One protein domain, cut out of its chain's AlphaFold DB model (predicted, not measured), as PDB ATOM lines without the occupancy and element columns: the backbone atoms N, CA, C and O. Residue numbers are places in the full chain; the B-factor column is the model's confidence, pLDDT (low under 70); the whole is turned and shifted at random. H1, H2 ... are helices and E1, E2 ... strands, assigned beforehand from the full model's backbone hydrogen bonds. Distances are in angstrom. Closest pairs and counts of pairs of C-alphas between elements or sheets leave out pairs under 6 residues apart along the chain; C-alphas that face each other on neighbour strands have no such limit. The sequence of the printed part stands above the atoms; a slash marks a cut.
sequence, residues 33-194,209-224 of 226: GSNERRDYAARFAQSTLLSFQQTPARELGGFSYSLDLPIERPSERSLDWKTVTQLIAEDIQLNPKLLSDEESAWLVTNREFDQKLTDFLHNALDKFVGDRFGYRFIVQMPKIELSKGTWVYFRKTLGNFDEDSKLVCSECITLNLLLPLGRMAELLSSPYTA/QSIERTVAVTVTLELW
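What this domain is: This is residues 33 to 194 and 209 to 224 of the 226 residues of an uncharacterized protein of candidate division MSBL1 archaeon SCGC-AAA261D19 (UniProt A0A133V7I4). A long, twisted sheet has helices over one face and its other face bare; a small hairpin, E1 and E2, lies beyond the helices on the side away from the sheet, with E1 next to H4. The long strands E6, E5, E8 and E7 make most of the sheet, the short hairpin E3 and E4 widens it at one end, and H6 lies past H5 at one end of the long axis. The 178 printed residues hold six named helices and eight named strands, in the order H1 H2 E1 E2 H3 E3 E4 H4 E5 E6 E7 H5 H6 E8; the class is mixed, helices and strands. The large sheet runs E4 E3 E6 E5 E8 E7, antiparallel throughout. The whole is compact by its radius of gyration of the C-alphas, 17.6 A, yet elongated in outline, spanning 59 by 36 by 28 A.

How they stand to each other: Begin at H1, residues 34 to 54, which is on the large sheet at a height of 7.8 A, over E7, residues 166 to 180, and E8, residues 212 to 224. It runs along the strands, at 19 degrees to E7 on the local plane; their closest C-alphas are Ala 42 and Cys 169, 5.6 A apart. Next look at H2, residues 57 to 60, which is not on that sheet. The hairpin of E1, residues 64 to 67, and E2, residues 75 to 78, is an antiparallel sheet of two strands, with N 77 and O 65 at 2.8 A. Then comes H3, residues 84 to 94, which H1 touches only at their ends, with Phe 52 and Val 84 the closest C-alphas at 5.0 A. H3 lies slantwise to the strands at a height of 8.2 A, only just over E8, on which 3 of its C-alphas fall. The hairpin of E3, residues 97 to 100, and E4, residues 104 to 106, has N 98 and O 105 at 3.4 A. H4, residues 111 to 129, touches H3 with its residues 113 to 117 alone, at a shallow tilt of 22 degrees, opposite ways; the closest C-alphas are Asp 91 and Asp 114, 6.6 A apart. The C-alphas of Tyr 65 in E1 and Phe 113 in H4 are 6.0 A apart, the closest of that pair. H4 is over E5, residues 134 to 147, and E6, residues 150 to 160, at a height of 9.4 A. E5 and E6 form a hairpin, with N 139 and O 156 at 2.8 A; E3 pairs with E6 through N 99 and O 151, 2.9 A. E8 has E5 on one side, with N 138 and O 220 at 2.8 A, and E7 on the other, with N 175 and O 217 at 2.8 A. H5, residues 181 to 188, is on the same face as H1, H3 and H4, giving two layers, helices on one face of a sheet. H6, residues 191 to 194, is not on the sheet and is close to H5 but not clearly touching, with C-alphas 188 and 194 at 7.6 A. In H1, H3, H4 and H5 every O i to N i+4 pair is within hydrogen-bond range; H2 and H6 are too short for such a pair.

Where its parts are: Find C-alpha 34 at (-21.008, -28.122, 14.770); H1 runs 30.4 A from there to C-alpha 54. H4 is 26.3 A long, E5 39.9 A and E6 33.3 A. E7 is 39.3 A long and bends by 64 degrees at residue 169. E8 begins at C-alpha 212, (-51.272, 2.589, 1.033), and ends 37.5 A away at C-alpha 224, (-22.709, -21.537, 3.642).

The domain as a whole: Look for the two C-alphas farthest apart, those of Gly 33 and Pro 191, at 59.9 A. Residues 195 to 208 are not printed, and C-alphas 194 and 209 are 20.3 A apart across the cut. Of the links that are printed whole, E1 to E2 is short and the others are tight. The mean pLDDT of the printed part is 82.6; 36 residues are under 70, among them 68 to 74, 101 to 109 and 182 to 194.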
ATOM      1  N   GLY A  33     -17.607 -27.614  18.260       58.47
ATOM      2  CA  GLY A  33     -18.597 -28.539  17.728       58.47
ATOM      3  C   GLY A  33     -19.444 -27.858  16.656       58.47
ATOM      4  O   GLY A  33     -19.574 -26.633  16.627       58.47
ATOM      5  N   SER A  34     -20.097 -28.647  15.799       62.59
ATOM      6  CA  SER A  34     -21.008 -28.122  14.770       62.59
ATOM      7  C   SER A  34     -22.027 -27.111  15.318       62.59
ATOM      8  O   SER A  34     -22.462 -26.230  14.584       62.59
ATOM      9  N   ASN A  35     -22.387 -27.215  16.602       69.12
ATOM     10  CA  ASN A  35     -23.277 -26.276  17.281       69.12
ATOM     11  C   ASN A  35     -22.624 -24.915  17.573       69.12
ATOM     12  O   ASN A  35     -23.240 -23.899  17.280       69.12
ATOM     13  N   GLU A  36     -21.380 -24.858  18.056       77.19
ATOM     14  CA  GLU A  36     -20.698 -23.578  18.321       77.19
ATOM     15  C   GLU A  36     -20.447 -22.801  17.024       77.19
ATOM     16  O   GLU A  36     -20.629 -21.583  16.968       77.19
ATOM     17  N   ARG A  37     -20.107 -23.520  15.945       79.75
ATOM     18  CA  ARG A  37     -19.956 -22.931  14.608       79.75
ATOM     19  C   ARG A  37     -21.273 -22.352  14.085       79.75
ATOM     20  O   ARG A  37     -21.265 -21.265  13.511       79.75
ATOM     21  N   ARG A  38     -22.396 -23.049  14.298       85.31
ATOM     22  CA  ARG A  38     -23.738 -22.568  13.928       85.31
ATOM     23  C   ARG A  38     -24.162 -21.353  14.740       85.31
ATOM     24  O   ARG A  38     -24.626 -20.386  14.146       85.31
ATOM     25  N   ASP A  39     -23.957 -21.370  16.053       87.44
ATOM     26  CA  ASP A  39     -24.316 -20.252  16.931       87.44
ATOM     27  C   ASP A  39     -23.508 -18.993  16.594       87.44
ATOM     28  O   ASP A  39     -24.046 -17.884  16.563       87.44
ATOM     29  N   TYR A  40     -22.216 -19.158  16.296       89.19
ATOM     30  CA  TYR A  40     -21.378 -18.073  15.797       89.19
ATOM     31  C   TYR A  40     -21.884 -17.541  14.451       89.19
ATOM     32  O   TYR A  40     -22.066 -16.331  14.313       89.19
ATOM     33  N   ALA A  41     -22.151 -18.423  13.483       90.69
ATOM     34  CA  ALA A  41     -22.642 -18.037  12.161       90.69
ATOM     35  C   ALA A  41     -23.992 -17.303  12.243       90.69
ATOM     36  O   ALA A  41     -24.153 -16.259  11.619       90.69
ATOM     37  N   ALA A  42     -24.920 -17.778  13.080       91.44
ATOM     38  CA  ALA A  42     -26.210 -17.135  13.316       91.44
ATOM     39  C   ALA A  42     -26.042 -15.714  13.880       91.44
ATOM     40  O   ALA A  42     -26.549 -14.745  13.316       91.44
ATOM     41  N   ARG A  43     -25.241 -15.543  14.942       91.31
ATOM     42  CA  ARG A  43     -24.961 -14.209  15.512       91.31
ATOM     43  C   ARG A  43     -24.279 -13.287  14.509       91.31
ATOM     44  O   ARG A  43     -24.577 -12.096  14.464       91.31
ATOM     45  N   PHE A  44     -23.371 -13.830  13.707       92.56
ATOM     46  CA  PHE A  44     -22.674 -13.091  12.666       92.56
ATOM     47  C   PHE A  44     -23.625 -12.635  11.548       92.56
ATOM     48  O   PHE A  44     -23.615 -11.458  11.180       92.56
ATOM     49  N   ALA A  45     -24.503 -13.518  11.062       93.62
ATOM     50  CA  ALA A  45     -25.527 -13.183  10.074       93.62
ATOM     51  C   ALA A  45     -26.490 -12.114  10.612       93.62
ATOM     52  O   ALA A  45     -26.739 -11.108   9.946       93.62
ATOM     53  N   GLN A  46     -26.960 -12.268  11.853       93.06
ATOM     54  CA  GLN A  46     -27.823 -11.288  12.508       93.06
ATOM     55  C   GLN A  46     -27.130  -9.927  12.667       93.06
ATOM     56  O   GLN A  46     -27.717  -8.894  12.347       93.06
ATOM     57  N   SER A  47     -25.868  -9.909  13.101       91.62
ATOM     58  CA  SER A  47     -25.070  -8.682  13.208       91.62
ATOM     59  C   SER A  47     -24.881  -8.001  11.852       91.62
ATOM     60  O   SER A  47     -24.913  -6.773  11.768       91.62
ATOM     61  N   THR A  48     -24.715  -8.779  10.782       93.25
ATOM     62  CA  THR A  48     -24.589  -8.259   9.413       93.25
ATOM     63  C   THR A  48     -25.895  -7.605   8.958       93.25
ATOM     64  O   THR A  48     -25.893  -6.459   8.509       93.25
ATOM     65  N   LEU A  49     -27.034  -8.274   9.164       93.75
ATOM     66  CA  LEU A  49     -28.357  -7.728   8.846       93.75
ATOM     67  C   LEU A  49     -28.680  -6.457   9.652       93.75
ATOM     68  O   LEU A  49     -29.236  -5.505   9.105       93.75
ATOM     69  N   LEU A  50     -28.298  -6.403  10.930       92.12
ATOM     70  CA  LEU A  50     -28.421  -5.194  11.755       92.12
ATOM     71  C   LEU A  50     -27.519  -4.066  11.246       92.12
ATOM     72  O   LEU A  50     -27.946  -2.915  11.176       92.12
ATOM     73  N   SER A  51     -26.296  -4.392  10.825       91.38
ATOM     74  CA  SER A  51     -25.381  -3.412  10.232       91.38
ATOM     75  C   SER A  51     -25.987  -2.805   8.965       91.38
ATOM     76  O   SER A  51     -25.934  -1.593   8.788       91.38
ATOM     77  N   PHE A  52     -26.669  -3.597   8.136       93.00
ATOM     78  CA  PHE A  52     -27.390  -3.106   6.952       93.00
ATOM     79  C   PHE A  52     -28.552  -2.159   7.280       93.00
ATOM     80  O   PHE A  52     -28.883  -1.288   6.473       93.00
ATOM     81  N   GLN A  53     -29.164  -2.285   8.460       91.06
ATOM     82  CA  GLN A  53     -30.204  -1.359   8.913       91.06
ATOM     83  C   GLN A  53     -29.654  -0.007   9.369       91.06
ATOM     84  O   GLN A  53     -30.394   0.972   9.335       91.06
ATOM     85  N   GLN A  54     -28.396   0.046   9.811       90.06
ATOM     86  CA  GLN A  54     -27.820   1.213  10.487       90.06
ATOM     87  C   GLN A  54     -26.755   1.933   9.653       90.06
ATOM     88  O   GLN A  54     -26.570   3.136   9.808       90.06
ATOM     89  N   THR A  55     -26.073   1.211   8.764       89.25
ATOM     90  CA  THR A  55     -24.931   1.725   8.006       89.25
ATOM     91  C   THR A  55     -25.419   2.466   6.760       89.25
ATOM     92  O   THR A  55     -26.096   1.855   5.923       89.25
ATOM     93  N   PRO A  56     -25.095   3.761   6.604       93.31
ATOM     94  CA  PRO A  56     -25.420   4.509   5.398       93.31
ATOM     95  C   PRO A  56     -24.557   4.047   4.217       93.31
ATOM     96  O   PRO A  56     -23.399   3.662   4.379       93.31
ATOM     97  N   ALA A  57     -25.098   4.140   3.004       92.81
ATOM     98  CA  ALA A  57     -24.439   3.690   1.780       92.81
ATOM     99  C   ALA A  57     -23.080   4.366   1.548       92.81
ATOM    100  O   ALA A  57     -22.154   3.730   1.044       92.81
ATOM    101  N   ARG A  58     -22.923   5.615   2.005       94.19
ATOM    102  CA  ARG A  58     -21.652   6.351   2.076       94.19
ATOM    103  C   ARG A  58     -20.500   5.513   2.630       94.19
ATOM    104  O   ARG A  58     -19.395   5.576   2.104       94.19
ATOM    105  N   GLU A  59     -20.735   4.776   3.712       89.50
ATOM    106  CA  GLU A  59     -19.690   4.018   4.412       89.50
ATOM    107  C   GLU A  59     -19.307   2.732   3.668       89.50
ATOM    108  O   GLU A  59     -18.243   2.163   3.904       89.50
ATOM    109  N   LEU A  60     -20.140   2.301   2.718       88.62
ATOM    110  CA  LEU A  60     -19.960   1.068   1.954       88.62
ATOM    111  C   LEU A  60     -19.430   1.299   0.532       88.62
ATOM    112  O   LEU A  60     -19.103   0.331  -0.157       88.62
ATOM    113  N   GLY A  61     -19.243   2.558   0.128       87.38
ATOM    114  CA  GLY A  61     -18.740   2.943  -1.198       87.38
ATOM    115  C   GLY A  61     -19.572   4.016  -1.902       87.38
ATOM    116  O   GLY A  61     -19.185   4.447  -2.984       87.38
ATOM    117  N   GLY A  62     -20.668   4.465  -1.285       91.12
ATOM    118  CA  GLY A  62     -21.621   5.397  -1.880       91.12
ATOM    119  C   GLY A  62     -22.607   4.711  -2.828       91.12
ATOM    120  O   GLY A  62     -22.384   3.590  -3.287       91.12
ATOM    121  N   PHE A  63     -23.727   5.377  -3.094       92.75
ATOM    122  CA  PHE A  63     -24.754   4.908  -4.016       92.75
ATOM    123  C   PHE A  63     -25.424   6.081  -4.735       92.75
ATOM    124  O   PHE A  63     -26.117   6.888  -4.114       92.75
ATOM    125  N   SER A  64     -25.277   6.147  -6.058       90.94
ATOM    126  CA  SER A  64     -25.994   7.105  -6.901       90.94
ATOM    127  C   SER A  64     -26.515   6.455  -8.179       90.94
ATOM    128  O   SER A  64     -25.889   5.559  -8.748       90.94
ATOM    129  N   TYR A  65     -27.668   6.914  -8.655       88.38
ATOM    130  CA  TYR A  65     -28.281   6.425  -9.890       88.38
ATOM    131  C   TYR A  65     -28.986   7.551 -10.637       88.38
ATOM    132  O   TYR A  65     -29.393   8.549 -10.034       88.38
ATOM    133  N   SER A  66     -29.139   7.394 -11.947       83.88
ATOM    134  CA  SER A  66     -30.011   8.260 -12.730       83.88
ATOM    135  C   SER A  66     -31.429   7.693 -12.706       83.88
ATOM    136  O   SER A  66     -31.681   6.549 -13.077       83.88
ATOM    137  N   LEU A  67     -32.381   8.487 -12.213       76.12
ATOM    138  CA  LEU A  67     -33.785   8.095 -12.242       76.12
ATOM    139  C   LEU A  67     -34.313   8.265 -13.667       76.12
ATOM    140  O   LEU A  67     -34.557   9.392 -14.093       76.12
ATOM    141  N   ASP A  68     -34.488   7.152 -14.373       65.25
ATOM    142  CA  ASP A  68     -35.106   7.109 -15.697       65.25
ATOM    143  C   ASP A  68     -36.547   6.599 -15.564       65.25
ATOM    144  O   ASP A  68     -36.820   5.403 -15.639       65.25
ATOM    145  N   LEU A  69     -37.472   7.508 -15.242       64.38
ATOM    146  CA  LEU A  69     -38.907   7.230 -15.268       64.38
ATOM    147  C   LEU A  69     -39.518   7.905 -16.499       64.38
ATOM    148  O   LEU A  69     -39.201   9.063 -16.758       64.38
ATOM    149  N   PRO A  70     -40.478   7.269 -17.194       56.25
ATOM    150  CA  PRO A  70     -41.030   7.771 -18.459       56.25
ATOM    151  C   PRO A  70     -41.732   9.142 -18.372       56.25
ATOM    152  O   PRO A  70     -42.097   9.713 -19.396       56.25
ATOM    153  N   ILE A  71     -41.939   9.678 -17.163       57.56
ATOM    154  CA  ILE A  71     -42.649  10.939 -16.898       57.56
ATOM    155  C   ILE A  71     -41.696  12.032 -16.368       57.56
ATOM    156  O   ILE A  71     -42.032  13.216 -16.410       57.56
ATOM    157  N   GLU A  72     -40.490  11.680 -15.909       60.28
ATOM    158  CA  GLU A  72     -39.534  12.621 -15.313       60.28
ATOM    159  C   GLU A  72     -38.280  12.766 -16.185       60.28
ATOM    160  O   GLU A  72     -37.821  11.819 -16.817       60.28
ATOM    161  N   ARG A  73     -37.699  13.972 -16.236       66.56
ATOM    162  CA  ARG A  73     -36.384  14.143 -16.872       66.56
ATOM    163  C   ARG A  73     -35.342  13.354 -16.072       66.56
ATOM    164  O   ARG A  73     -35.387  13.446 -14.843       66.56
ATOM    165  N   PRO A  74     -34.372  12.694 -16.732       67.94
ATOM    166  CA  PRO A  74     -33.300  11.997 -16.040       67.94
ATOM    167  C   PRO A  74     -32.617  12.936 -15.051       67.94
ATOM    168  O   PRO A  74     -32.061  13.971 -15.430       67.94
ATOM    169  N   SER A  75     -32.704  12.593 -13.770       75.62
ATOM    170  CA  SER A  75     -32.056  13.332 -12.690       75.62
ATOM    171  C   SER A  75     -31.166  12.378 -11.916       75.62
ATOM    172  O   SER A  75     -31.603  11.286 -11.541       75.62
ATOM    173  N   GLU A  76     -29.917  12.775 -11.696       85.00
ATOM    174  CA  GLU A  76     -29.015  12.019 -10.838       85.00
ATOM    175  C   GLU A  76     -29.455  12.168  -9.380       85.00
ATOM    176  O   GLU A  76     -29.655  13.277  -8.876       85.00
ATOM    177  N   ARG A  77     -29.616  11.036  -8.698       84.81
ATOM    178  CA  ARG A  77     -29.938  10.966  -7.275       84.81
ATOM    179  C   ARG A  77     -28.778  10.313  -6.536       84.81
ATOM    180  O   ARG A  77     -28.478   9.146  -6.772       84.81
ATOM    181  N   SER A  78     -28.162  11.050  -5.611       89.56
ATOM    182  CA  SER A  78     -27.272  10.470  -4.598       89.56
ATOM    183  C   SER A  78     -28.100  10.016  -3.395       89.56
ATOM    184  O   SER A  78     -28.889  10.778  -2.823       89.56
ATOM    185  N   LEU A  79     -27.914   8.754  -3.024       91.44
ATOM    186  CA  LEU A  79     -28.551   8.093  -1.893       91.44
ATOM    187  C   LEU A  79     -27.524   7.701  -0.824       91.44
ATOM    188  O   LEU A  79     -27.778   6.807  -0.023       91.44
ATOM    189  N   ASP A  80     -26.381   8.387  -0.769       93.25
ATOM    190  CA  ASP A  80     -25.280   8.080   0.155       93.25
ATOM    191  C   ASP A  80     -25.702   8.093   1.632       93.25
ATOM    192  O   ASP A  80     -25.112   7.413   2.471       93.25
ATOM    193  N   TRP A  81     -26.731   8.873   1.956       92.81
ATOM    194  CA  TRP A  81     -27.300   8.990   3.295       92.81
ATOM    195  C   TRP A  81     -28.274   7.860   3.654       92.81
ATOM    196  O   TRP A  81     -28.606   7.712   4.830       92.81
ATOM    197  N   LYS A  82     -28.752   7.079   2.676       94.06
ATOM    198  CA  LYS A  82     -29.695   5.980   2.909       94.06
ATOM    199  C   LYS A  82     -28.976   4.736   3.404       94.06
ATOM    200  O   LYS A  82     -27.863   4.443   2.983       94.06
ATOM    201  N   THR A  83     -29.635   3.978   4.269       94.44
ATOM    202  CA  THR A  83     -29.145   2.666   4.710       94.44
ATOM    203  C   THR A  83     -29.422   1.594   3.660       94.44
ATOM    204  O   THR A  83     -30.266   1.770   2.778       94.44
ATOM    205  N   VAL A  84     -28.753   0.444   3.763       93.19
ATOM    206  CA  VAL A  84     -28.945  -0.676   2.824       93.19
ATOM    207  C   VAL A  84     -30.410  -1.119   2.781       93.19
ATOM    208  O   VAL A  84     -30.961  -1.353   1.709       93.19
ATOM    209  N   THR A  85     -31.088  -1.171   3.930       93.06
ATOM    210  CA  THR A  85     -32.513  -1.531   3.982       93.06
ATOM    211  C   THR A  85     -33.425  -0.480   3.355       93.06
ATOM    212  O   THR A  85     -34.444  -0.840   2.769       93.06
ATOM    213  N   GLN A  86     -33.059   0.802   3.416       94.06
ATOM    214  CA  GLN A  86     -33.776   1.868   2.711       94.06
ATOM    215  C   GLN A  86     -33.558   1.806   1.194       94.06
ATOM    216  O   GLN A  86     -34.497   2.067   0.448       94.06
ATOM    217  N   LEU A  87     -32.362   1.423   0.732       94.50
ATOM    218  CA  LEU A  87     -32.107   1.166  -0.690       94.50
ATOM    219  C   LEU A  87     -32.912  -0.037  -1.196       94.50
ATOM    220  O   LEU A  87     -33.520   0.037  -2.257       94.50
ATOM    221  N   ILE A  88     -32.987  -1.115  -0.409       93.88
ATOM    222  CA  ILE A  88     -33.841  -2.275  -0.707       93.88
ATOM    223  C   ILE A  88     -35.316  -1.862  -0.787       93.88
ATOM    224  O   ILE A  88     -36.036  -2.304  -1.680       93.88
ATOM    225  N   ALA A  89     -35.777  -1.005   0.127       92.06
ATOM    226  CA  ALA A  89     -37.142  -0.491   0.092       92.06
ATOM    227  C   ALA A  89     -37.432   0.310  -1.186       92.06
ATOM    228  O   ALA A  89     -38.518   0.186  -1.750       92.06
ATOM    229  N   GLU A  90     -36.467   1.106  -1.649       90.12
ATOM    230  CA  GLU A  90     -36.570   1.841  -2.911       90.12
ATOM    231  C   GLU A  90     -36.577   0.891  -4.117       90.12
ATOM    232  O   GLU A  90     -37.416   1.063  -4.996       90.12
ATOM    233  N   ASP A  91     -35.772  -0.177  -4.113       90.75
ATOM    234  CA  ASP A  91     -35.798  -1.213  -5.161       90.75
ATOM    235  C   ASP A  91     -37.178  -1.863  -5.297       90.75
ATOM    236  O   ASP A  91     -37.699  -2.040  -6.392       90.75
ATOM    237  N   ILE A  92     -37.813  -2.180  -4.167       88.88
ATOM    238  CA  ILE A  92     -39.138  -2.812  -4.142       88.88
ATOM    239  C   ILE A  92     -40.205  -1.894  -4.744       88.88
ATOM    240  O   ILE A  92     -41.133  -2.370  -5.400       88.88
ATOM    241  N   GLN A  93     -40.083  -0.585  -4.523       84.75
ATOM    242  CA  GLN A  93     -41.003   0.404  -5.079       84.75
ATOM    243  C   GLN A  93     -40.739   0.669  -6.565       84.75
ATOM    244  O   GLN A  93     -41.692   0.897  -7.309       84.75
ATOM    245  N   LEU A  94     -39.473   0.642  -6.991       81.75
ATOM    246  CA  LEU A  94     -39.057   0.966  -8.355       81.75
ATOM    247  C   LEU A  94     -39.078  -0.225  -9.313       81.75
ATOM    248  O   LEU A  94     -39.226  -0.011 -10.511       81.75
ATOM    249  N   ASN A  95     -38.920  -1.453  -8.820       83.50
ATOM    250  CA  ASN A  95     -38.798  -2.668  -9.629       83.50
ATOM    251  C   ASN A  95     -39.731  -3.809  -9.157       83.50
ATOM    252  O   ASN A  95     -39.281  -4.952  -8.990       83.50
ATOM    253  N   PRO A  96     -41.034  -3.555  -8.915       80.44
ATOM    254  CA  PRO A  96     -41.984  -4.617  -8.610       80.44
ATOM    255  C   PRO A  96     -42.203  -5.527  -9.825       80.44
ATOM    256  O   PRO A  96     -42.141  -5.103 -10.976       80.44
ATOM    257  N   LYS A  97     -42.544  -6.790  -9.578       79.88
ATOM    258  CA  LYS A  97     -42.941  -7.725 -10.634       79.88
ATOM    259  C   LYS A  97     -44.452  -7.915 -10.608       79.88
ATOM    260  O   LYS A  97     -45.031  -8.052  -9.525       79.88
ATOM    261  N   LEU A  98     -45.070  -7.960 -11.787       75.69
ATOM    262  CA  LEU A  98     -46.475  -8.322 -11.928       75.69
ATOM    263  C   LEU A  98     -46.617  -9.793 -12.299       75.69
ATOM    264  O   LEU A  98     -45.896 -10.332 -13.137       75.69
ATOM    265  N   LEU A  99     -47.578 -10.436 -11.653       75.12
ATOM    266  CA  LEU A  99     -48.090 -11.737 -12.050       75.12
ATOM    267  C   LEU A  99     -49.537 -11.535 -12.452       75.12
ATOM    268  O   LEU A  99     -50.324 -11.036 -11.646       75.12
ATOM    269  N   SER A 100     -49.869 -11.935 -13.669       71.94
ATOM    270  CA  SER A 100     -51.239 -12.219 -14.064       71.94
ATOM    271  C   SER A 100     -51.459 -13.735 -14.025       71.94
ATOM    272  O   SER A 100     -50.490 -14.499 -14.059       71.94
ATOM    273  N   ASP A 101     -52.715 -14.170 -13.934       64.81
ATOM    274  CA  ASP A 101     -53.098 -15.590 -13.983       64.81
ATOM    275  C   ASP A 101     -52.573 -16.318 -15.234       64.81
ATOM    276  O   ASP A 101     -52.365 -17.531 -15.194       64.81
ATOM    277  N   GLU A 102     -52.313 -15.587 -16.322       58.16
ATOM    278  CA  GLU A 102     -51.924 -16.166 -17.611       58.16
ATOM    279  C   GLU A 102     -50.456 -15.894 -17.995       58.16
ATOM    280  O   GLU A 102     -49.862 -16.715 -18.690       58.16
ATOM    281  N   GLU A 103     -49.816 -14.831 -17.482       57.38
ATOM    282  CA  GLU A 103     -48.424 -14.475 -17.811       57.38
ATOM    283  C   GLU A 103     -47.693 -13.728 -16.676       57.38
ATOM    284  O   GLU A 103     -48.267 -12.930 -15.928       57.38
ATOM    285  N   SER A 104     -46.377 -13.958 -16.553       53.25
ATOM    286  CA  SER A 104     -45.492 -13.169 -15.686       53.25
ATOM    287  C   SER A 104     -44.747 -12.117 -16.507       53.25
ATOM    288  O   SER A 104     -43.799 -12.452 -17.220       53.25
ATOM    289  N   ALA A 105     -45.131 -10.850 -16.371       56.38
ATOM    290  CA  ALA A 105     -44.435  -9.736 -17.003       56.38
ATOM    291  C   ALA A 105     -43.551  -9.013 -15.978       56.38
ATOM    292  O   ALA A 105     -43.993  -8.587 -14.905       56.38
ATOM    293  N   TRP A 106     -42.268  -8.864 -16.307       51.28
ATOM    294  CA  TRP A 106     -41.361  -8.060 -15.502       51.28
ATOM    295  C   TRP A 106     -41.587  -6.583 -15.806       51.28
ATOM    296  O   TRP A 106     -41.199  -6.106 -16.869       51.28
ATOM    297  N   LEU A 107     -42.123  -5.835 -14.844       57.31
ATOM    298  CA  LEU A 107     -42.049  -4.378 -14.877       57.31
ATOM    299  C   LEU A 107     -40.748  -3.920 -14.247       57.31
ATOM    300  O   LEU A 107     -40.713  -3.377 -13.148       57.31
ATOM    301  N   VAL A 108     -39.645  -4.162 -14.952       57.34
ATOM    302  CA  VAL A 108     -38.390  -3.510 -14.579       57.34
ATOM    303  C   VAL A 108     -38.461  -2.068 -15.059       57.34
ATOM    304  O   VAL A 108     -38.023  -1.751 -16.163       57.34
ATOM    305  N   THR A 109     -39.068  -1.210 -14.245       62.56
ATOM    306  CA  THR A 109     -39.192   0.223 -14.516       62.56
ATOM    307  C   THR A 109     -37.880   0.977 -14.301       62.56
ATOM    308  O   THR A 109     -37.733   2.055 -14.862       62.56
ATOM    309  N   ASN A 110     -36.900   0.424 -13.564       75.62
ATOM    310  CA  ASN A 110     -35.580   1.043 -13.398       75.62
ATOM    311  C   ASN A 110     -34.429   0.013 -13.321       75.62
ATOM    312  O   ASN A 110     -33.931  -0.336 -12.245       75.62
ATOM    313  N   ARG A 111     -33.981  -0.453 -14.498       78.44
ATOM    314  CA  ARG A 111     -32.876  -1.425 -14.648       78.44
ATOM    315  C   ARG A 111     -31.542  -0.919 -14.104       78.44
ATOM    316  O   ARG A 111     -30.774  -1.711 -13.568       78.44
ATOM    317  N   GLU A 112     -31.255   0.377 -14.246       85.69
ATOM    318  CA  GLU A 112     -29.996   0.950 -13.757       85.69
ATOM    319  C   GLU A 112     -29.905   0.843 -12.233       85.69
ATOM    320  O   GLU A 112     -28.884   0.399 -11.707       85.69
ATOM    321  N   PHE A 113     -30.983   1.201 -11.528       88.62
ATOM    322  CA  PHE A 113     -31.048   1.083 -10.076       88.62
ATOM    323  C   PHE A 113     -30.861  -0.370  -9.624       88.62
ATOM    324  O   PHE A 113     -30.053  -0.630  -8.734       88.62
ATOM    325  N   ASP A 114     -31.569  -1.315 -10.256       88.94
ATOM    326  CA  ASP A 114     -31.498  -2.741  -9.908       88.94
ATOM    327  C   ASP A 114     -30.070  -3.295 -10.045       88.94
ATOM    328  O   ASP A 114     -29.565  -3.953  -9.125       88.94
ATOM    329  N   GLN A 115     -29.400  -2.969 -11.159       90.44
ATOM    330  CA  GLN A 115     -28.022  -3.371 -11.437       90.44
ATOM    331  C   GLN A 115     -27.050  -2.747 -10.430       90.44
ATOM    332  O   GLN A 115     -26.291  -3.462  -9.779       90.44
ATOM    333  N   LYS A 116     -27.117  -1.425 -10.231       92.69
ATOM    334  CA  LYS A 116     -26.242  -0.732  -9.278       92.69
ATOM    335  C   LYS A 116     -26.428  -1.249  -7.860       92.69
ATOM    336  O   LYS A 116     -25.444  -1.418  -7.142       92.69
ATOM    337  N   LEU A 117     -27.668  -1.512  -7.439       94.19
ATOM    338  CA  LEU A 117     -27.941  -2.066  -6.113       94.19
ATOM    339  C   LEU A 117     -27.405  -3.489  -5.985       94.19
ATOM    340  O   LEU A 117     -26.886  -3.845  -4.933       94.19
ATOM    341  N   THR A 118     -27.488  -4.289  -7.046       94.50
ATOM    342  CA  THR A 118     -26.898  -5.631  -7.090       94.50
ATOM    343  C   THR A 118     -25.385  -5.587  -6.881       94.50
ATOM    344  O   THR A 118     -24.877  -6.298  -6.011       94.50
ATOM    345  N   ASP A 119     -24.686  -4.709  -7.601       94.12
ATOM    346  CA  ASP A 119     -23.232  -4.547  -7.494       94.12
ATOM    347  C   ASP A 119     -22.831  -3.992  -6.117       94.12
ATOM    348  O   ASP A 119     -21.883  -4.462  -5.485       94.12
ATOM    349  N   PHE A 120     -23.582  -3.015  -5.604       95.31
ATOM    350  CA  PHE A 120     -23.379  -2.455  -4.269       95.31
ATOM    351  C   PHE A 120     -23.556  -3.512  -3.170       95.31
ATOM    352  O   PHE A 120     -22.717  -3.613  -2.274       95.31
ATOM    353  N   LEU A 121     -24.620  -4.319  -3.241       95.00
ATOM    354  CA  LEU A 121     -24.899  -5.376  -2.268       95.00
ATOM    355  C   LEU A 121     -23.856  -6.491  -2.324       95.00
ATOM    356  O   LEU A 121     -23.459  -6.957  -1.261       95.00
ATOM    357  N   HIS A 122     -23.386  -6.885  -3.512       94.06
ATOM    358  CA  HIS A 122     -22.263  -7.822  -3.643       94.06
ATOM    359  C   HIS A 122     -21.028  -7.287  -2.931       94.06
ATOM    360  O   HIS A 122     -20.545  -7.911  -1.997       94.06
ATOM    361  N   ASN A 123     -20.594  -6.074  -3.275       93.00
ATOM    362  CA  ASN A 123     -19.417  -5.466  -2.662       93.00
ATOM    363  C   ASN A 123     -19.553  -5.312  -1.140       93.00
ATOM    364  O   ASN A 123     -18.579  -5.475  -0.407       93.00
ATOM    365  N   ALA A 124     -20.745  -4.969  -0.646       92.94
ATOM    366  CA  ALA A 124     -21.003  -4.895   0.784       92.94
ATOM    367  C   ALA A 124     -20.918  -6.285   1.431       92.94
ATOM    368  O   ALA A 124     -20.197  -6.455   2.410       92.94
ATOM    369  N   LEU A 125     -21.614  -7.282   0.884       93.31
ATOM    370  CA  LEU A 125     -21.624  -8.645   1.414       93.31
ATOM    371  C   LEU A 125     -20.240  -9.293   1.352       93.31
ATOM    372  O   LEU A 125     -19.834  -9.880   2.345       93.31
ATOM    373  N   ASP A 126     -19.474  -9.104   0.282       91.31
ATOM    374  CA  ASP A 126     -18.090  -9.573   0.188       91.31
ATOM    375  C   ASP A 126     -17.201  -8.908   1.252       91.31
ATOM    376  O   ASP A 126     -16.406  -9.581   1.903       91.31
ATOM    377  N   LYS A 127     -17.374  -7.609   1.535       88.00
ATOM    378  CA  LYS A 127     -16.635  -6.937   2.625       88.00
ATOM    379  C   LYS A 127     -17.004  -7.464   4.010       88.00
ATOM    380  O   LYS A 127     -16.136  -7.551   4.877       88.00
ATOM    381  N   PHE A 128     -18.283  -7.753   4.251       86.38
ATOM    382  CA  PHE A 128     -18.731  -8.245   5.553       86.38
ATOM    383  C   PHE A 128     -18.422  -9.732   5.735       86.38
ATOM    384  O   PHE A 128     -17.978 -10.118   6.811       86.38
ATOM    385  N   VAL A 129     -18.641 -10.550   4.706       86.38
ATOM    386  CA  VAL A 129     -18.692 -12.018   4.773       86.38
ATOM    387  C   VAL A 129     -17.508 -12.700   4.075       86.38
ATOM    388  O   VAL A 129     -17.073 -13.747   4.557       86.38
ATOM    389  N   GLY A 130     -16.984 -12.106   2.999       67.25
ATOM    390  CA  GLY A 130     -16.392 -12.756   1.814       67.25
ATOM    391  C   GLY A 130     -15.236 -13.741   1.993       67.25
ATOM    392  O   GLY A 130     -15.007 -14.534   1.091       67.25
ATOM    393  N   ASP A 131     -14.568 -13.777   3.146       78.44
ATOM    394  CA  ASP A 131     -13.495 -14.754   3.403       78.44
ATOM    395  C   ASP A 131     -13.894 -15.864   4.392       78.44
ATOM    396  O   ASP A 131     -13.144 -16.813   4.613       78.44
ATOM    397  N   ARG A 132     -15.040 -15.730   5.073       84.69
ATOM    398  CA  ARG A 132     -15.403 -16.579   6.226       84.69
ATOM    399  C   ARG A 132     -16.462 -17.618   5.903       84.69
ATOM    400  O   ARG A 132     -16.451 -18.701   6.484       84.69
ATOM    401  N   PHE A 133     -17.406 -17.245   5.050       89.62
ATOM    402  CA  PHE A 133     -18.543 -18.058   4.652       89.62
ATOM    403  C   PHE A 133     -18.885 -17.742   3.200       89.62
ATOM    404  O   PHE A 133     -18.754 -16.597   2.772       89.62
ATOM    405  N   GLY A 134     -19.419 -18.724   2.480       93.38
ATOM    406  CA  GLY A 134     -20.278 -18.415   1.345       93.38
ATOM    407  C   GLY A 134     -21.581 -17.785   1.842       93.38
ATOM    408  O   GLY A 134     -21.989 -18.007   2.987       93.38
ATOM    409  N   TYR A 135     -22.265 -17.005   1.013       94.25
ATOM    410  CA  TYR A 135     -23.535 -16.391   1.394       94.25
ATOM    411  C   TYR A 135     -24.605 -16.489   0.317       94.25
ATOM    412  O   TYR A 135     -24.326 -16.452  -0.880       94.25
ATOM    413  N   ARG A 136     -25.864 -16.510   0.758       95.56
ATOM    414  CA  ARG A 136     -27.037 -16.254  -0.079       95.56
ATOM    415  C   ARG A 136     -27.918 -15.212   0.597       95.56
ATOM    416  O   ARG A 136     -28.427 -15.426   1.693       95.56
ATOM    417  N   PHE A 137     -28.089 -14.073  -0.058       96.06
ATOM    418  CA  PHE A 137     -28.891 -12.953   0.410       96.06
ATOM    419  C   PHE A 137     -30.198 -12.883  -0.378       96.06
ATOM    420  O   PHE A 137     -30.190 -12.836  -1.608       96.06
ATOM    421  N   ILE A 138     -31.330 -12.900   0.319       96.56
ATOM    422  CA  ILE A 138     -32.662 -12.998  -0.281       96.56
ATOM    423  C   ILE A 138     -33.526 -11.866   0.261       96.56
ATOM    424  O   ILE A 138     -33.722 -11.749   1.464       96.56
ATOM    425  N   VAL A 139     -34.106 -11.070  -0.630       96.50
ATOM    426  CA  VAL A 139     -35.163 -10.110  -0.305       96.50
ATOM    427  C   VAL A 139     -36.460 -10.628  -0.895       96.50
ATOM    428  O   VAL A 139     -36.533 -10.899  -2.096       96.50
ATOM    429  N   GLN A 140     -37.492 -10.759  -0.069       95.38
ATOM    430  CA  GLN A 140     -38.779 -11.285  -0.487       95.38
ATOM    431  C   GLN A 140     -39.934 -10.467   0.082       95.38
ATOM    432  O   GLN A 140     -40.070 -10.283   1.290       95.38
ATOM    433  N   MET A 141     -40.810 -10.039  -0.817       92.56
ATOM    434  CA  MET A 141     -42.106  -9.460  -0.504       92.56
ATOM    435  C   MET A 141     -43.202 -10.490  -0.804       92.56
ATOM    436  O   MET A 141     -43.146 -11.143  -1.856       92.56
ATOM    437  N   PRO A 142     -44.204 -10.660   0.076       89.69
ATOM    438  CA  PRO A 142     -45.349 -11.513  -0.213       89.69
ATOM    439  C   PRO A 142     -46.112 -11.009  -1.443       89.69
ATOM    440  O   PRO A 142     -46.067  -9.827  -1.781       89.69
ATOM    441  N   LYS A 143     -46.834 -11.915  -2.108       88.81
ATOM    442  CA  LYS A 143     -47.727 -11.540  -3.208       88.81
ATOM    443  C   LYS A 143     -48.880 -10.701  -2.661       88.81
ATOM    444  O   LYS A 143     -49.526 -11.103  -1.694       88.81
ATOM    445  N   ILE A 144     -49.150  -9.566  -3.294       86.19
ATOM    446  CA  ILE A 144     -50.239  -8.658  -2.933       86.19
ATOM    447  C   ILE A 144     -51.170  -8.552  -4.123       86.19
ATOM    448  O   ILE A 144     -50.755  -8.136  -5.200       86.19
ATOM    449  N   GLU A 145     -52.429  -8.915  -3.921       82.81
ATOM    450  CA  GLU A 145     -53.462  -8.734  -4.935       82.81
ATOM    451  C   GLU A 145     -53.764  -7.237  -5.104       82.81
ATOM    452  O   GLU A 145     -54.106  -6.552  -4.130       82.81
ATOM    453  N   LEU A 146     -53.590  -6.735  -6.330       77.25
ATOM    454  CA  LEU A 146     -53.971  -5.376  -6.725       77.25
ATOM    455  C   LEU A 146     -55.406  -5.341  -7.255       77.25
ATOM    456  O   LEU A 146     -56.185  -4.459  -6.902       77.25
ATOM    457  N   SER A 147     -55.734  -6.309  -8.106       72.88
ATOM    458  CA  SER A 147     -57.039  -6.515  -8.725       72.88
ATOM    459  C   SER A 147     -57.233  -8.010  -8.977       72.88
ATOM    460  O   SER A 147     -56.296  -8.800  -8.838       72.88
ATOM    461  N   LYS A 148     -58.457  -8.411  -9.331       76.25
ATOM    462  CA  LYS A 148     -58.799  -9.817  -9.561       76.25
ATOM    463  C   LYS A 148     -57.853 -10.434 -10.602       76.25
ATOM    464  O   LYS A 148     -57.837  -9.985 -11.745       76.25
ATOM    465  N   GLY A 149     -57.086 -11.445 -10.197       73.06
ATOM    466  CA  GLY A 149     -56.141 -12.151 -11.073       73.06
ATOM    467  C   GLY A 149     -54.828 -11.409 -11.355       73.06
ATOM    468  O   GLY A 149     -54.094 -11.795 -12.261       73.06
ATOM    469  N   THR A 150     -54.531 -10.323 -10.625       76.75
ATOM    470  CA  THR A 150     -53.288  -9.545 -10.773       76.75
ATOM    471  C   THR A 150     -52.610  -9.321  -9.423       76.75
ATOM    472  O   THR A 150     -53.166  -8.699  -8.510       76.75
ATOM    473  N   TRP A 151     -51.359  -9.767  -9.314       83.25
ATOM    474  CA  TRP A 151     -50.552  -9.657  -8.104       83.25
ATOM    475  C   TRP A 151     -49.267  -8.881  -8.340       83.25
ATOM    476  O   TRP A 151     -48.565  -9.094  -9.323       83.25
ATOM    477  N   VAL A 152     -48.899  -8.067  -7.358       84.56
ATOM    478  CA  VAL A 152     -47.554  -7.511  -7.228       84.56
ATOM    479  C   VAL A 152     -46.737  -8.392  -6.297       84.56
ATOM    480  O   VAL A 152     -47.193  -8.775  -5.218       84.56
ATOM    481  N   TYR A 153     -45.511  -8.702  -6.700       86.69
ATOM    482  CA  TYR A 153     -44.547  -9.404  -5.864       86.69
ATOM    483  C   TYR A 153     -43.137  -8.875  -6.102       86.69
ATOM    484  O   TYR A 153     -42.837  -8.272  -7.131       86.69
ATOM    485  N   PHE A 154     -42.252  -9.121  -5.146       89.12
ATOM    486  CA  PHE A 154     -40.843  -8.788  -5.283       89.12
ATOM    487  C   PHE A 154     -40.011  -9.922  -4.707       89.12
ATOM    488  O   PHE A 154     -40.258 -10.396  -3.596       89.12
ATOM    489  N   ARG A 155     -39.021 -10.368  -5.479       92.38
ATOM    490  CA  ARG A 155     -38.010 -11.311  -5.012       92.38
ATOM    491  C   ARG A 155     -36.689 -11.014  -5.701       92.38
ATOM    492  O   ARG A 155     -36.632 -11.043  -6.937       92.38
ATOM    493  N   LYS A 156     -35.659 -10.799  -4.891       92.88
ATOM    494  CA  LYS A 156     -34.271 -10.609  -5.303       92.88
ATOM    495  C   LYS A 156     -33.402 -11.587  -4.531       92.88
ATOM    496  O   LYS A 156     -33.563 -11.725  -3.322       92.88
ATOM    497  N   THR A 157     -32.518 -12.275  -5.239       94.19
ATOM    498  CA  THR A 157     -31.584 -13.235  -4.654       94.19
ATOM    499  C   THR A 157     -30.195 -12.921  -5.177       94.19
ATOM    500  O   THR A 157     -30.016 -12.753  -6.379       94.19
ATOM    501  N   LEU A 158     -29.232 -12.857  -4.270       93.88
ATOM    502  CA  LEU A 158     -27.810 -12.672  -4.531       93.88
ATOM    503  C   LEU A 158     -27.070 -13.799  -3.817       93.88
ATOM    504  O   LEU A 158     -27.511 -14.240  -2.755       93.88
ATOM    505  N   GLY A 159     -25.959 -14.272  -4.360       90.19
ATOM    506  CA  GLY A 159     -25.189 -15.300  -3.679       90.19
ATOM    507  C   GLY A 159     -23.775 -15.427  -4.204       90.19
ATOM    508  O   GLY A 159     -23.537 -15.247  -5.392       90.19
ATOM    509  N   ASN A 160     -22.882 -15.758  -3.282       89.31
ATOM    510  CA  ASN A 160     -21.486 -16.086  -3.512       89.31
ATOM    511  C   ASN A 160     -21.173 -17.298  -2.620       89.31
ATOM    512  O   ASN A 160     -20.867 -17.140  -1.440       89.31
ATOM    513  N   PHE A 161     -21.419 -18.507  -3.127       86.06
ATOM    514  CA  PHE A 161     -21.171 -19.767  -2.424       86.06
ATOM    515  C   PHE A 161     -20.991 -20.908  -3.429       86.06
ATOM    516  O   PHE A 161     -21.587 -20.879  -4.507       86.06
ATOM    517  N   ASP A 162     -20.209 -21.916  -3.053       84.69
ATOM    518  CA  ASP A 162     -20.009 -23.109  -3.876       84.69
ATOM    519  C   ASP A 162     -21.196 -24.069  -3.759       84.69
ATOM    520  O   ASP A 162     -21.752 -24.252  -2.673       84.69
ATOM    521  N   GLU A 163     -21.568 -24.733  -4.857       80.19
ATOM    522  CA  GLU A 163     -22.689 -25.690  -4.875       80.19
ATOM    523  C   GLU A 163     -22.484 -26.877  -3.917       80.19
ATOM    524  O   GLU A 163     -23.456 -27.435  -3.408       80.19
ATOM    525  N   ASP A 164     -21.226 -27.218  -3.624       85.62
ATOM    526  CA  ASP A 164     -20.851 -28.282  -2.686       85.62
ATOM    527  C   ASP A 164     -20.899 -27.841  -1.209       85.62
ATOM    528  O   ASP A 164     -20.811 -28.675  -0.300       85.62
ATOM    529  N   SER A 165     -21.066 -26.541  -0.945       86.81
ATOM    530  CA  SER A 165     -21.172 -26.006   0.413       86.81
ATOM    531  C   SER A 165     -22.485 -26.416   1.081       86.81
ATOM    532  O   SER A 165     -23.539 -26.557   0.460       86.81
ATOM    533  N   LYS A 166     -22.460 -26.539   2.407       90.25
ATOM    534  CA  LYS A 166     -23.633 -26.808   3.241       90.25
ATOM    535  C   LYS A 166     -24.104 -25.548   3.947       90.25
ATOM    536  O   LYS A 166     -23.310 -24.757   4.451       90.25
ATOM    537  N   LEU A 167     -25.423 -25.414   4.052       92.00
ATOM    538  CA  LEU A 167     -26.052 -24.360   4.835       92.00
ATOM    539  C   LEU A 167     -25.657 -24.497   6.313       92.00
ATOM    540  O   LEU A 167     -25.951 -25.506   6.963       92.00
ATOM    541  N   VAL A 168     -25.017 -23.461   6.848       92.31
ATOM    542  CA  VAL A 168     -24.628 -23.367   8.258       92.31
ATOM    543  C   VAL A 168     -25.755 -22.733   9.065       92.31
ATOM    544  O   VAL A 168     -26.188 -23.306  10.064       92.31
ATOM    545  N   CYS A 169     -26.251 -21.575   8.628       93.19
ATOM    546  CA  CYS A 169     -27.343 -20.858   9.281       93.19
ATOM    547  C   CYS A 169     -28.160 -20.030   8.282       93.19
ATOM    548  O   CYS A 169     -27.703 -19.730   7.180       93.19
ATOM    549  N   SER A 170     -29.357 -19.625   8.703       96.00
ATOM    550  CA  SER A 170     -30.260 -18.763   7.943       96.00
ATOM    551  C   SER A 170     -30.938 -17.796   8.904       96.00
ATOM    552  O   SER A 170     -31.830 -18.200   9.646       96.00
ATOM    553  N   GLU A 171     -30.543 -16.530   8.859       96.62
ATOM    554  CA  GLU A 171     -31.126 -15.473   9.685       96.62
ATOM    555  C   GLU A 171     -31.934 -14.506   8.832       96.62
ATOM    556  O   GLU A 171     -31.636 -14.302   7.654       96.62
ATOM    557  N   CYS A 172     -32.959 -13.887   9.416       96.00
ATOM    558  CA  CYS A 172     -33.777 -12.919   8.698       96.00
ATOM    559  C   CYS A 172     -34.206 -11.737   9.564       96.00
ATOM    560  O   CYS A 172     -34.310 -11.821  10.787       96.00
ATOM    561  N   ILE A 173     -34.481 -10.623   8.892       94.88
ATOM    562  CA  ILE A 173     -35.123  -9.439   9.456       94.88
ATOM    563  C   ILE A 173     -36.383  -9.121   8.654       94.88
ATOM    564  O   ILE A 173     -36.453  -9.365   7.447       94.88
ATOM    565  N   THR A 174     -37.368  -8.531   9.325       94.44
ATOM    566  CA  THR A 174     -38.597  -8.056   8.686       94.44
ATOM    567  C   THR A 174     -38.574  -6.539   8.597       94.44
ATOM    568  O   THR A 174     -38.418  -5.846   9.602       94.44
ATOM    569  N   LEU A 175     -38.752  -6.021   7.388       92.19
ATOM    570  CA  LEU A 175     -38.931  -4.608   7.095       92.19
ATOM    571  C   LEU A 175     -40.415  -4.351   6.844       92.19
ATOM    572  O   LEU A 175     -41.015  -4.979   5.978       92.19
ATOM    573  N   ASN A 176     -41.009  -3.420   7.585       90.81
ATOM    574  CA  ASN A 176     -42.378  -2.984   7.328       90.81
ATOM    575  C   ASN A 176     -42.332  -1.805   6.360       90.81
ATOM    576  O   ASN A 176     -41.919  -0.710   6.738       90.81
ATOM    577  N   LEU A 177     -42.723  -2.042   5.111       88.06
ATOM    578  CA  LEU A 177     -42.699  -1.038   4.054       88.06
ATOM    579  C   LEU A 177     -44.108  -0.558   3.745       88.06
ATOM    580  O   LEU A 177     -45.016  -1.363   3.557       88.06
ATOM    581  N   LEU A 178     -44.277   0.757   3.659       85.38
ATOM    582  CA  LEU A 178     -45.503   1.362   3.164       85.38
ATOM    583  C   LEU A 178     -45.431   1.413   1.636       85.38
ATOM    584  O   LEU A 178     -44.582   2.111   1.079       85.38
ATOM    585  N   LEU A 179     -46.283   0.643   0.964       81.38
ATOM    586  CA  LEU A 179     -46.342   0.613  -0.494       81.38
ATOM    587  C   LEU A 179     -47.503   1.470  -1.000       81.38
ATOM    588  O   LEU A 179     -48.650   1.207  -0.619       81.38
ATOM    589  N   PRO A 180     -47.245   2.446  -1.890       78.00
ATOM    590  CA  PRO A 180     -48.287   3.248  -2.515       78.00
ATOM    591  C   PRO A 180     -48.926   2.463  -3.671       78.00
ATOM    592  O   PRO A 180     -48.718   2.781  -4.843       78.00
ATOM    593  N   LEU A 181     -49.711   1.428  -3.349       73.69
ATOM    594  CA  LEU A 181     -50.280   0.492  -4.331       73.69
ATOM    595  C   LEU A 181     -51.112   1.195  -5.410       73.69
ATOM    596  O   LEU A 181     -51.100   0.756  -6.553       73.69
ATOM    597  N   GLY A 182     -51.776   2.306  -5.072       67.56
ATOM    598  CA  GLY A 182     -52.499   3.129  -6.050       67.56
ATOM    599  C   GLY A 182     -51.588   3.720  -7.134       67.56
ATOM    600  O   GLY A 182     -51.871   3.574  -8.316       67.56
ATOM    601  N   ARG A 183     -50.443   4.306  -6.749       67.75
ATOM    602  CA  ARG A 183     -49.461   4.839  -7.713       67.75
ATOM    603  C   ARG A 183     -48.777   3.738  -8.504       67.75
ATOM    604  O   ARG A 183     -48.483   3.922  -9.679       67.75
ATOM    605  N   MET A 184     -48.520   2.600  -7.860       69.81
ATOM    606  CA  MET A 184     -48.001   1.431  -8.559       69.81
ATOM    607  C   MET A 184     -49.007   1.011  -9.631       69.81
ATOM    608  O   MET A 184     -48.640   0.973 -10.791       69.81
ATOM    609  N   ALA A 185     -50.286   0.824  -9.293       66.38
ATOM    610  CA  ALA A 185     -51.336   0.508 -10.264       66.38
ATOM    611  C   ALA A 185     -51.428   1.530 -11.414       66.38
ATOM    612  O   ALA A 185     -51.567   1.126 -12.564       66.38
ATOM    613  N   GLU A 186     -51.288   2.831 -11.146       65.06
ATOM    614  CA  GLU A 186     -51.262   3.876 -12.185       65.06
ATOM    615  C   GLU A 186     -50.050   3.765 -13.124       65.06
ATOM    616  O   GLU A 186     -50.220   3.796 -14.343       65.06
ATOM    617  N   LEU A 187     -48.836   3.581 -12.588       61.28
ATOM    618  CA  LEU A 187     -47.627   3.346 -13.389       61.28
ATOM    619  C   LEU A 187     -47.752   2.072 -14.240       61.28
ATOM    620  O   LEU A 187     -47.282   2.035 -15.375       61.28
ATOM    621  N   LEU A 188     -48.437   1.057 -13.708       57.88
ATOM    622  CA  LEU A 188     -48.741  -0.207 -14.381       57.88
ATOM    623  C   LEU A 188     -49.833  -0.054 -15.463       57.88
ATOM    624  O   LEU A 188     -49.866  -0.844 -16.399       57.88
ATOM    625  N   SER A 189     -50.697   0.963 -15.360       53.06
ATOM    626  CA  SER A 189     -51.800   1.252 -16.300       53.06
ATOM    627  C   SER A 189     -51.410   2.235 -17.418       53.06
ATOM    628  O   SER A 189     -52.225   2.547 -18.285       53.06
ATOM    629  N   SER A 190     -50.184   2.769 -17.390       49.03
ATOM    630  CA  SER A 190     -49.694   3.743 -18.370       49.03
ATOM    631  C   SER A 190     -49.506   3.103 -19.761       49.03
ATOM    632  O   SER A 190     -48.951   2.005 -19.859       49.03
ATOM    633  N   PRO A 191     -49.901   3.779 -20.861       45.25
ATOM    634  CA  PRO A 191     -49.914   3.228 -22.226       45.25
ATOM    635  C   PRO A 191     -48.550   2.765 -22.768       45.25
ATOM    636  O   PRO A 191     -48.512   2.055 -23.767       45.25
ATOM    637  N   TYR A 192     -47.439   3.115 -22.114       43.00
ATOM    638  CA  TYR A 192     -46.101   2.640 -22.492       43.00
ATOM    639  C   TYR A 192     -45.792   1.211 -22.022       43.00
ATOM    640  O   TYR A 192     -44.903   0.578 -22.585       43.00
ATOM    641  N   THR A 193     -46.548   0.681 -21.058       47.19
ATOM    642  CA  THR A 193     -46.504  -0.735 -20.647       47.19
ATOM    643  C   THR A 193     -47.749  -1.509 -21.085       47.19
ATOM    644  O   THR A 193     -47.753  -2.735 -21.112       47.19
ATOM    645  N   ALA A 194     -48.816  -0.790 -21.438       40.06
ATOM    646  CA  ALA A 194     -50.116  -1.349 -21.793       40.06
ATOM    647  C   ALA A 194     -50.253  -1.776 -23.266       40.06
ATOM    648  O   ALA A 194     -51.217  -2.462 -23.597       40.06
ATOM    649  N   GLN A 209     -58.147   6.310  -4.994       46.34
ATOM    650  CA  GLN A 209     -57.014   7.178  -4.700       46.34
ATOM    651  C   GLN A 209     -56.364   6.747  -3.370       46.34
ATOM    652  O   GLN A 209     -57.046   6.562  -2.362       46.34
ATOM    653  N   SER A 210     -55.042   6.551  -3.407       52.03
ATOM    654  CA  SER A 210     -54.144   6.275  -2.272       52.03
ATOM    655  C   SER A 210     -54.483   5.072  -1.374       52.03
ATOM    656  O   SER A 210     -54.598   5.211  -0.156       52.03
ATOM    657  N   ILE A 211     -54.570   3.860  -1.933       62.56
ATOM    658  CA  ILE A 211     -54.412   2.650  -1.109       62.56
ATOM    659  C   ILE A 211     -52.927   2.504  -0.769       62.56
ATOM    660  O   ILE A 211     -52.132   2.023  -1.578       62.56
ATOM    661  N   GLU A 212     -52.552   2.935   0.428       73.06
ATOM    662  CA  GLU A 212     -51.272   2.589   1.033       73.06
ATOM    663  C   GLU A 212     -51.453   1.322   1.869       73.06
ATOM    664  O   GLU A 212     -52.379   1.219   2.678       73.06
ATOM    665  N   ARG A 213     -50.588   0.327   1.667       79.25
ATOM    666  CA  ARG A 213     -50.559  -0.868   2.518       79.25
ATOM    667  C   ARG A 213     -49.188  -1.033   3.129       79.25
ATOM    668  O   ARG A 213     -48.178  -0.970   2.432       79.25
ATOM    669  N   THR A 214     -49.174  -1.299   4.428       85.50
ATOM    670  CA  THR A 214     -47.975  -1.775   5.109       85.50
ATOM    671  C   THR A 214     -47.772  -3.242   4.773       85.50
ATOM    672  O   THR A 214     -48.671  -4.064   4.956       85.50
ATOM    673  N   VAL A 215     -46.584  -3.565   4.284       87.69
ATOM    674  CA  VAL A 215     -46.205  -4.896   3.826       87.69
ATOM    675  C   VAL A 215     -44.956  -5.328   4.568       87.69
ATOM    676  O   VAL A 215     -43.972  -4.592   4.629       87.69
ATOM    677  N   ALA A 216     -45.001  -6.538   5.118       92.06
ATOM    678  CA  ALA A 216     -43.846  -7.175   5.724       92.06
ATOM    679  C   ALA A 216     -42.955  -7.764   4.624       92.06
ATOM    680  O   ALA A 216     -43.345  -8.703   3.931       92.06
ATOM    681  N   VAL A 217     -41.764  -7.201   4.465       93.31
ATOM    682  CA  VAL A 217     -40.723  -7.679   3.558       93.31
ATOM    683  C   VAL A 217     -39.672  -8.402   4.373       93.31
ATOM    684  O   VAL A 217     -39.138  -7.855   5.336       93.31
ATOM    685  N   THR A 218     -39.354  -9.627   3.984       96.31
ATOM    686  CA  THR A 218     -38.323 -10.425   4.639       96.31
ATOM    687  C   THR A 218     -37.001 -10.242   3.910       96.31
ATOM    688  O   THR A 218     -36.929 -10.396   2.691       96.31
ATOM    689  N   VAL A 219     -35.953  -9.928   4.665       96.56
ATOM    690  CA  VAL A 219     -34.569  -9.930   4.193       96.56
ATOM    691  C   VAL A 219     -33.837 -11.039   4.933       96.56
ATOM    692  O   VAL A 219     -33.713 -10.984   6.155       96.56
ATOM    693  N   THR A 220     -33.372 -12.040   4.198       97.19
ATOM    694  CA  THR A 220     -32.715 -13.237   4.721       97.19
ATOM    695  C   THR A 220     -31.253 -13.249   4.295       97.19
ATOM    696  O   THR A 220     -30.944 -13.017   3.127       97.19
ATOM    697  N   LEU A 221     -30.364 -13.556   5.234       96.81
ATOM    698  CA  LEU A 221     -28.966 -13.868   4.978       96.81
ATOM    699  C   LEU A 221     -28.700 -15.306   5.416       96.81
ATOM    700  O   LEU A 221     -28.782 -15.653   6.595       96.81
ATOM    701  N   GLU A 222     -28.366 -16.133   4.443       95.94
ATOM    702  CA  GLU A 222     -27.915 -17.494   4.657       95.94
ATOM    703  C   GLU A 222     -26.401 -17.561   4.533       95.94
ATOM    704  O   GLU A 222     -25.830 -16.958   3.622       95.94
ATOM    705  N   LEU A 223     -25.765 -18.327   5.416       94.25
ATOM    706  CA  LEU A 223     -24.327 -18.571   5.391       94.25
ATOM    707  C   LEU A 223     -24.046 -20.038   5.092       94.25
ATOM    708  O   LEU A 223     -24.677 -20.937   5.655       94.25
ATOM    709  N   TRP A 224     -23.072 -20.257   4.224       92.94
ATOM    710  CA  TRP A 224     -22.709 -21.537   3.642       92.94
ATOM    711  C   TRP A 224     -21.229 -21.827   3.913       92.94
ATOM    712  O   TRP A 224     -20.408 -20.915   4.001       92.94
TER     713      TRP A 224